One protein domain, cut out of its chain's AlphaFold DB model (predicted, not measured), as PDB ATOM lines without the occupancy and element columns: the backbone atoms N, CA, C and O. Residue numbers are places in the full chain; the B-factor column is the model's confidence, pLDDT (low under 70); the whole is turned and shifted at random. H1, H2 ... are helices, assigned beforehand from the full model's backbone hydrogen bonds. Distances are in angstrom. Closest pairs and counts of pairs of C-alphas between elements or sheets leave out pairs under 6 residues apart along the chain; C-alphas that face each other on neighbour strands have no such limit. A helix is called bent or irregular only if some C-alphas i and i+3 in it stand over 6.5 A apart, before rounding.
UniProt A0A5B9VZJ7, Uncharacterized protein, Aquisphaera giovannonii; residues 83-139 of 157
ATOM      1  N   GLY A  83     104.265 -80.827   2.563       90.44
ATOM      2  CA  GLY A  83     104.650 -79.590   1.885       90.44
ATOM      3  C   GLY A  83     103.989 -78.329   2.452       90.44
ATOM      4  O   GLY A  83     103.963 -77.308   1.760       90.44
ATOM      5  N   LEU A  84     103.442 -78.373   3.674       90.75
ATOM      6  CA  LEU A  84     102.777 -77.234   4.314       90.75
ATOM      7  C   LEU A  84     103.667 -75.986   4.334       90.75
ATOM      8  O   LEU A  84     103.197 -74.902   4.000       90.75
ATOM      9  N   LEU A  85     104.957 -76.134   4.650       89.50
ATOM     10  CA  LEU A  85     105.862 -74.986   4.758       89.50
ATOM     11  C   LEU A  85     106.102 -74.314   3.410       89.50
ATOM     12  O   LEU A  85     106.135 -73.091   3.331       89.50
ATOM     13  N   GLN A  86     106.218 -75.102   2.339       85.94
ATOM     14  CA  GLN A  86     106.321 -74.535   0.996       85.94
ATOM     15  C   GLN A  86     105.013 -73.847   0.596       85.94
ATOM     16  O   GLN A  86     105.036 -72.773   0.013       85.94
ATOM     17  N   ARG A  87     103.860 -74.432   0.927       89.25
ATOM     18  CA  ARG A  87     102.558 -73.867   0.552       89.25
ATOM     19  C   ARG A  87     102.250 -72.545   1.251       89.25
ATOM     20  O   ARG A  87     101.799 -71.616   0.586       89.25
ATOM     21  N   GLU A  88     102.462 -72.474   2.562       89.75
ATOM     22  CA  GLU A  88     102.084 -71.311   3.374       89.75
ATOM     23  C   GLU A  88     103.191 -70.238   3.399       89.75
ATOM     24  O   GLU A  88     102.887 -69.049   3.418       89.75
ATOM     25  N   PHE A  89     104.471 -70.632   3.302       90.88
ATOM     26  CA  PHE A  89     105.618 -69.730   3.485       90.88
ATOM     27  C   PHE A  89     106.597 -69.695   2.294       90.88
ATOM     28  O   PHE A  89     107.735 -69.265   2.461       90.88
ATOM     29  N   GLN A  90     106.189 -70.092   1.077       85.38
ATOM     30  CA  GLN A  90     107.055 -70.086  -0.131       85.38
ATOM     31  C   GLN A  90     107.834 -68.784  -0.362       85.38
ATOM     32  O   GLN A  90     108.957 -68.818  -0.857       85.38
ATOM     33  N   ASN A  91     107.230 -67.637  -0.042       87.88
ATOM     34  CA  ASN A  91     107.812 -66.316  -0.287       87.88
ATOM     35  C   ASN A  91     108.488 -65.730   0.958       87.88
ATOM     36  O   ASN A  91     108.967 -64.599   0.910       87.88
ATOM     37  N   SER A  92     108.508 -66.479   2.063       90.25
ATOM     38  CA  SER A  92     109.118 -66.041   3.309       90.25
ATOM     39  C   SER A  92     110.641 -66.103   3.199       90.25
ATOM     40  O   SER A  92     111.200 -67.191   3.017       90.25
ATOM     41  N   PRO A  93     111.358 -64.981   3.378       90.50
ATOM     42  CA  PRO A  93     112.810 -65.019   3.500       90.50
ATOM     43  C   PRO A  93     113.266 -65.636   4.835       90.50
ATOM     44  O   PRO A  93     114.450 -65.935   4.985       90.50
ATOM     45  N   LEU A  94     112.354 -65.825   5.800       91.38
ATOM     46  CA  LEU A  94     112.648 -66.305   7.155       91.38
ATOM     47  C   LEU A  94     112.600 -67.831   7.271       91.38
ATOM     48  O   LEU A  94     113.271 -68.398   8.135       91.38
ATOM     49  N   LEU A  95     111.865 -68.502   6.378       90.00
ATOM     50  CA  LEU A  95     111.663 -69.951   6.429       90.00
ATOM     51  C   LEU A  95     112.983 -70.732   6.425       90.00
ATOM     52  O   LEU A  95     113.216 -71.547   7.315       90.00
ATOM     53  N   ASN A  96     113.859 -70.480   5.450       88.56
ATOM     54  CA  ASN A  96     115.126 -71.212   5.339       88.56
ATOM     55  C   ASN A  96     116.061 -70.959   6.538       88.56
ATOM     56  O   ASN A  96     116.512 -71.938   7.129       88.56
ATOM     57  N   PRO A  97     116.292 -69.705   6.985       89.94
ATOM     58  CA  PRO A  97     117.041 -69.444   8.215       89.94
ATOM     59  C   PRO A  97     116.500 -70.176   9.450       89.94
ATOM     60  O   PRO A  97     117.283 -70.698  10.244       89.94
ATOM     61  N   ILE A  98     115.175 -70.236   9.621       88.81
ATOM     62  CA  ILE A  98     114.542 -70.939  10.746       88.81
ATOM     63  C   ILE A  98     114.746 -72.456  10.623       88.81
ATOM     64  O   ILE A  98     115.105 -73.104  11.607       88.81
ATOM     65  N   LEU A  99     114.574 -73.027   9.426       85.62
ATOM     66  CA  LEU A  99     114.806 -74.452   9.159       85.62
ATOM     67  C   LEU A  99     116.260 -74.865   9.410       85.62
ATOM     68  O   LEU A  99     116.497 -75.881  10.063       85.62
ATOM     69  N   ASP A 100     117.227 -74.063   8.965       85.38
ATOM     70  CA  ASP A 100     118.651 -74.317   9.207       85.38
ATOM     71  C   ASP A 100     118.969 -74.312  10.708       85.38
ATOM     72  O   ASP A 100     119.770 -75.114  11.200       85.38
ATOM     73  N   ARG A 101     118.300 -73.442  11.471       85.50
ATOM     74  CA  ARG A 101     118.443 -73.384  12.928       85.50
ATOM     75  C   ARG A 101     117.749 -74.531  13.641       85.50
ATOM     76  O   ARG A 101     118.316 -75.015  14.610       85.50
ATOM     77  N   LEU A 102     116.611 -75.025  13.158       79.56
ATOM     78  CA  LEU A 102     115.917 -76.199  13.719       79.56
ATOM     79  C   LEU A 102     116.736 -77.489  13.668       79.56
ATOM     80  O   LEU A 102     116.476 -78.404  14.446       79.56
ATOM     81  N   ILE A 103     117.697 -77.575  12.749       72.06
ATOM     82  CA  ILE A 103     118.613 -78.717  12.654       72.06
ATOM     83  C   ILE A 103     119.627 -78.696  13.809       72.06
ATOM     84  O   ILE A 103     120.024 -79.750  14.303       72.06
ATOM     85  N   VAL A 104     120.044 -77.503  14.248       73.19
ATOM     86  CA  VAL A 104     121.087 -77.309  15.272       73.19
ATOM     87  C   VAL A 104     120.490 -77.108  16.669       73.19
ATOM     88  O   VAL A 104     121.019 -77.623  17.654       73.19
ATOM     89  N   LEU A 105     119.404 -76.346  16.754       64.62
ATOM     90  CA  LEU A 105     118.701 -75.991  17.980       64.62
ATOM     91  C   LEU A 105     117.626 -77.029  18.289       64.62
ATOM     92  O   LEU A 105     116.947 -77.540  17.397       64.62
ATOM     93  N   LYS A 106     117.477 -77.361  19.572       67.19
ATOM     94  CA  LYS A 106     116.653 -78.502  19.985       67.19
ATOM     95  C   LYS A 106     115.196 -78.115  20.203       67.19
ATOM     96  O   LYS A 106     114.316 -78.953  20.002       67.19
ATOM     97  N   GLU A 107     114.931 -76.862  20.566       75.19
ATOM     98  CA  GLU A 107     113.606 -76.412  20.988       75.19
ATOM     99  C   GLU A 107     113.156 -75.131  20.273       75.19
ATOM    100  O   GLU A 107     113.964 -74.313  19.840       75.19
ATOM    101  N   ASN A 108     111.836 -74.932  20.169       82.50
ATOM    102  CA  ASN A 108     111.278 -73.694  19.610       82.50
ATOM    103  C   ASN A 108     111.688 -72.466  20.438       82.50
ATOM    104  O   ASN A 108     111.857 -71.390  19.875       82.50
ATOM    105  N   LEU A 109     111.889 -72.626  21.752       84.00
ATOM    106  CA  LEU A 109     112.355 -71.548  22.625       84.00
ATOM    107  C   LEU A 109     113.745 -71.047  22.213       84.00
ATOM    108  O   LEU A 109     113.938 -69.839  22.112       84.00
ATOM    109  N   ASP A 110     114.676 -71.956  21.912       84.75
ATOM    110  CA  ASP A 110     116.019 -71.592  21.449       84.75
ATOM    111  C   ASP A 110     115.953 -70.754  20.164       84.75
ATOM    112  O   ASP A 110     116.713 -69.804  19.984       84.75
ATOM    113  N   ILE A 111     115.017 -71.090  19.272       87.00
ATOM    114  CA  ILE A 111     114.816 -70.369  18.013       87.00
ATOM    115  C   ILE A 111     114.212 -68.997  18.264       87.00
ATOM    116  O   ILE A 111     114.652 -68.041  17.640       87.00
ATOM    117  N   ILE A 112     113.245 -68.879  19.177       89.62
ATOM    118  CA  ILE A 112     112.653 -67.587  19.545       89.62
ATOM    119  C   ILE A 112     113.724 -66.665  20.130       89.62
ATOM    120  O   ILE A 112     113.814 -65.512  19.718       89.62
ATOM    121  N   LEU A 113     114.555 -67.170  21.047       90.12
ATOM    122  CA  LEU A 113     115.633 -66.391  21.659       90.12
ATOM    123  C   LEU A 113     116.649 -65.924  20.611       90.12
ATOM    124  O   LEU A 113     116.984 -64.746  20.561       90.12
ATOM    125  N   TRP A 114     117.079 -66.819  19.720       92.19
ATOM    126  CA  TRP A 114     117.955 -66.459  18.604       92.19
ATOM    127  C   TRP A 114     117.306 -65.444  17.648       92.19
ATOM    128  O   TRP A 114     117.941 -64.476  17.232       92.19
ATOM    129  N   ALA A 115     116.035 -65.645  17.302       91.56
ATOM    130  CA  ALA A 115     115.292 -64.785  16.390       91.56
ATOM    131  C   ALA A 115     115.152 -63.359  16.941       91.56
ATOM    132  O   ALA A 115     115.288 -62.407  16.178       91.56
ATOM    133  N   GLN A 116     114.975 -63.201  18.257       92.69
ATOM    134  CA  GLN A 116     114.929 -61.890  18.917       92.69
ATOM    135  C   GLN A 116     116.233 -61.091  18.784       92.69
ATOM    136  O   GLN A 116     116.198 -59.862  18.818       92.69
ATOM    137  N   GLU A 117     117.374 -61.765  18.639       92.12
ATOM    138  CA  GLU A 117     118.675 -61.114  18.457       92.12
ATOM    139  C   GLU A 117     118.945 -60.731  16.994       92.12
ATOM    140  O   GLU A 117     119.732 -59.822  16.729       92.12
ATOM    141  N   VAL A 118     118.317 -61.427  16.040       91.75
ATOM    142  CA  VAL A 118     118.640 -61.333  14.607       91.75
ATOM    143  C   VAL A 118     117.584 -60.582  13.799       91.75
ATOM    144  O   VAL A 118     117.932 -59.880  12.847       91.75
ATOM    145  N   PHE A 119     116.308 -60.730  14.144       92.56
ATOM    146  CA  PHE A 119     115.189 -60.216  13.363       92.56
ATOM    147  C   PHE A 119     114.547 -58.988  13.999       92.56
ATOM    148  O   PHE A 119     114.637 -58.740  15.203       92.56
ATOM    149  N   THR A 120     113.889 -58.186  13.165       92.00
ATOM    150  CA  THR A 120     113.122 -57.037  13.645       92.00
ATOM    151  C   THR A 120     111.828 -57.492  14.313       92.00
ATOM    152  O   THR A 120     111.347 -58.603  14.103       92.00
ATOM    153  N   ARG A 121     111.213 -56.598  15.091       87.81
ATOM    154  CA  ARG A 121     109.935 -56.885  15.752       87.81
ATOM    155  C   ARG A 121     108.830 -57.283  14.767       87.81
ATOM    156  O   ARG A 121     108.088 -58.202  15.069       87.81
ATOM    157  N   ASP A 122     108.771 -56.645  13.600       88.00
ATOM    158  CA  ASP A 122     107.759 -56.943  12.577       88.00
ATOM    159  C   ASP A 122     107.979 -58.321  11.925       88.00
ATOM    160  O   ASP A 122     107.037 -58.950  11.460       88.00
ATOM    161  N   GLN A 123     109.222 -58.816  11.909       92.44
ATOM    162  CA  GLN A 123     109.556 -60.158  11.421       92.44
ATOM    163  C   GLN A 123     109.270 -61.247  12.460       92.44
ATOM    164  O   GLN A 123     109.082 -62.405  12.099       92.44
ATOM    165  N   MET A 124     109.238 -60.897  13.750       93.69
ATOM    166  CA  MET A 124     108.999 -61.868  14.819       93.69
ATOM    167  C   MET A 124     107.601 -62.485  14.762       93.69
ATOM    168  O   MET A 124     107.459 -63.640  15.151       93.69
ATOM    169  N   ASP A 125     106.600 -61.763  14.256       92.00
ATOM    170  CA  ASP A 125     105.252 -62.313  14.081       92.00
ATOM    171  C   ASP A 125     105.272 -63.474  13.069       92.00
ATOM    172  O   ASP A 125     104.789 -64.563  13.360       92.00
ATOM    173  N   GLU A 126     105.968 -63.305  11.941       91.69
ATOM    174  CA  GLU A 126     106.140 -64.369  10.943       91.69
ATOM    175  C   GLU A 126     106.999 -65.534  11.472       91.69
ATOM    176  O   GLU A 126     106.737 -66.697  11.160       91.69
ATOM    177  N   VAL A 127     108.001 -65.263  12.320       91.69
ATOM    178  CA  VAL A 127     108.756 -66.323  13.018       91.69
ATOM    179  C   VAL A 127     107.821 -67.170  13.883       91.69
ATOM    180  O   VAL A 127     107.941 -68.397  13.887       91.69
ATOM    181  N   ILE A 128     106.902 -66.534  14.614       90.62
ATOM    182  CA  ILE A 128     105.917 -67.232  15.447       90.62
ATOM    183  C   ILE A 128     104.986 -68.059  14.561       90.62
ATOM    184  O   ILE A 128     104.857 -69.253  14.817       90.62
ATOM    185  N   ASP A 129     104.443 -67.488  13.483       90.94
ATOM    186  CA  ASP A 129     103.574 -68.202  12.537       90.94
ATOM    187  C   ASP A 129     104.258 -69.457  11.962       90.94
ATOM    188  O   ASP A 129     103.667 -70.540  11.897       90.94
ATOM    189  N   ILE A 130     105.539 -69.348  11.588       90.38
ATOM    190  CA  ILE A 130     106.334 -70.481  11.093       90.38
ATOM    191  C   ILE A 130     106.516 -71.538  12.192       90.38
ATOM    192  O   ILE A 130     106.337 -72.731  11.937       90.38
ATOM    193  N   LEU A 131     106.861 -71.136  13.419       88.94
ATOM    194  CA  LEU A 131     107.046 -72.057  14.549       88.94
ATOM    195  C   LEU A 131     105.743 -72.734  14.992       88.94
ATOM    196  O   LEU A 131     105.778 -73.891  15.431       88.94
ATOM    197  N   GLU A 132     104.610 -72.048  14.858       88.31
ATOM    198  CA  GLU A 132     103.274 -72.598  15.076       88.31
ATOM    199  C   GLU A 132     102.911 -73.614  13.998       88.31
ATOM    200  O   GLU A 132     102.477 -74.712  14.334       88.31
ATOM    201  N   ALA A 133     103.165 -73.314  12.720       85.69
ATOM    202  CA  ALA A 133     102.941 -74.257  11.626       85.69
ATOM    203  C   ALA A 133     103.842 -75.497  11.726       85.69
ATOM    204  O   ALA A 133     103.426 -76.611  11.410       85.69
ATOM    205  N   LEU A 134     105.073 -75.322  12.210       82.12
ATOM    206  CA  LEU A 134     105.982 -76.427  12.482       82.12
ATOM    207  C   LEU A 134     105.459 -77.354  13.577       82.12
ATOM    208  O   LEU A 134     105.807 -78.532  13.551       82.12
ATOM    209  N   ASN A 135     104.689 -76.827  14.538       75.31
ATOM    210  CA  ASN A 135     104.102 -77.514  15.694       75.31
ATOM    211  C   ASN A 135     104.868 -78.773  16.130       75.31
ATOM    212  O   ASN A 135     104.314 -79.869  16.244       75.31
ATOM    213  N   VAL A 136     106.182 -78.641  16.330       63.19
ATOM    214  CA  VAL A 136     107.063 -79.818  16.418       63.19
ATOM    215  C   VAL A 136     106.722 -80.687  17.634       63.19
ATOM    216  O   VAL A 136     106.977 -81.888  17.653       63.19
ATOM    217  N   ASN A 137     106.074 -80.084  18.633       61.62
ATOM    218  CA  ASN A 137     105.617 -80.735  19.855       61.62
ATOM    219  C   ASN A 137     104.301 -81.523  19.706       61.62
ATOM    220  O   ASN A 137     103.979 -82.309  20.606       61.62
ATOM    221  N   ALA A 138     103.541 -81.330  18.621       63.50
ATOM    222  CA  ALA A 138     102.306 -82.071  18.353       63.50
ATOM    223  C   ALA A 138     102.552 -83.448  17.726       63.50
ATOM    224  O   ALA A 138     101.704 -84.333  17.847       63.50
ATOM    225  N   CYS A 139     103.718 -83.670  17.113       68.25
ATOM    226  CA  CYS A 139     104.053 -84.966  16.541       68.25
ATOM    227  C   CYS A 139     104.495 -85.939  17.646       68.25
ATOM    228  O   CYS A 139     105.663 -86.004  18.028       68.25
TER     229      CYS A 139
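AT A GLANCE: This is residues 83 to 139 of the 157 residues of an uncharacterized protein of Aquisphaera giovannonii (UniProt A0A5B9VZJ7). Two helices, H3 and H4, fold back on each other as a helical hairpin; short H1 packs on residues 130 to 134 of H4, and H2 crosses one side of the hairpin at a steep angle, packing on H3. H4, the longest helix, stands between H1 and H3. You have 57 residues printed, with four named helices in the order H1, H2, H3, H4 and no named strand, and the class is all helix. The whole is compact, with a radius of gyration of the C-alphas of 10.6 A, and its outline is rounded, spanning 28 by 24 by 16 A.

IN THESE COORDINATES: Find C-alpha 84 at (102.777, -77.234, 4.314); there H1 begins, and it covers residues 84 to 89. Go on to Leu 95, where H2 starts; it covers residues 95 to 104 and measures 14.9 A from first to last C-alpha. H3 covers residues 108 to 118, from C-alpha 108 at (111.278, -73.694, 19.610), and is 15.2 A long. H4 covers residues 121 to 134, is 20.2 A long and ends at C-alpha 134, at (105.982, -76.427, 12.482). H4 is neither bent nor irregular, but only just: C-alphas 122 and 125 are 6.1 A apart.

HOW THE PARTS SIT: Begin at H1, which touches H4 with residues 130 to 134 of H4 alone; the closest C-alphas are those of Leu 85 and Ala 133, 7.5 A apart. These two helices run opposite ways at a shallow tilt of 12 degrees. H1 and H2 are close but not clearly touching, the closest C-alphas being those of Phe 89 and Leu 95, 6.7 A apart. H2 touches H3 at a steep tilt of 57 degrees, opposite ways, and there you find the closest C-alphas, those of Arg 101 and Ile 111, at 6.9 A. H2 and H4 are close but not clearly touching, with the C-alphas of Leu 95 and Ile 130 closest at 7.1 A. H3 and H4 form a helical hairpin and touch at a shallow tilt of 23 degrees; their closest C-alphas, those of Asn 108 and Leu 131, are 6.8 A apart. H1 and H3 are apart. The helix packing is mostly aligned, but only just: 2 of the 3 touching pairs are at a shallow tilt. In H1 every O i to N i+4 pair is within hydrogen-bond range; in H2 5 of 6 are, in H3 6 of 7 and in H4 8 of 10.

THE WHOLE: Look for the two C-alphas farthest apart, those of Thr 120 and Cys 139, at 29.5 A. The printed part has no cut, and the links H1 to H2, H2 to H3 and H3 to H4 are tight. In the B-factor column you find a mean pLDDT of the printed part of 85.4, with residues 105 to 106 and 136 to 139 under 70 in this model.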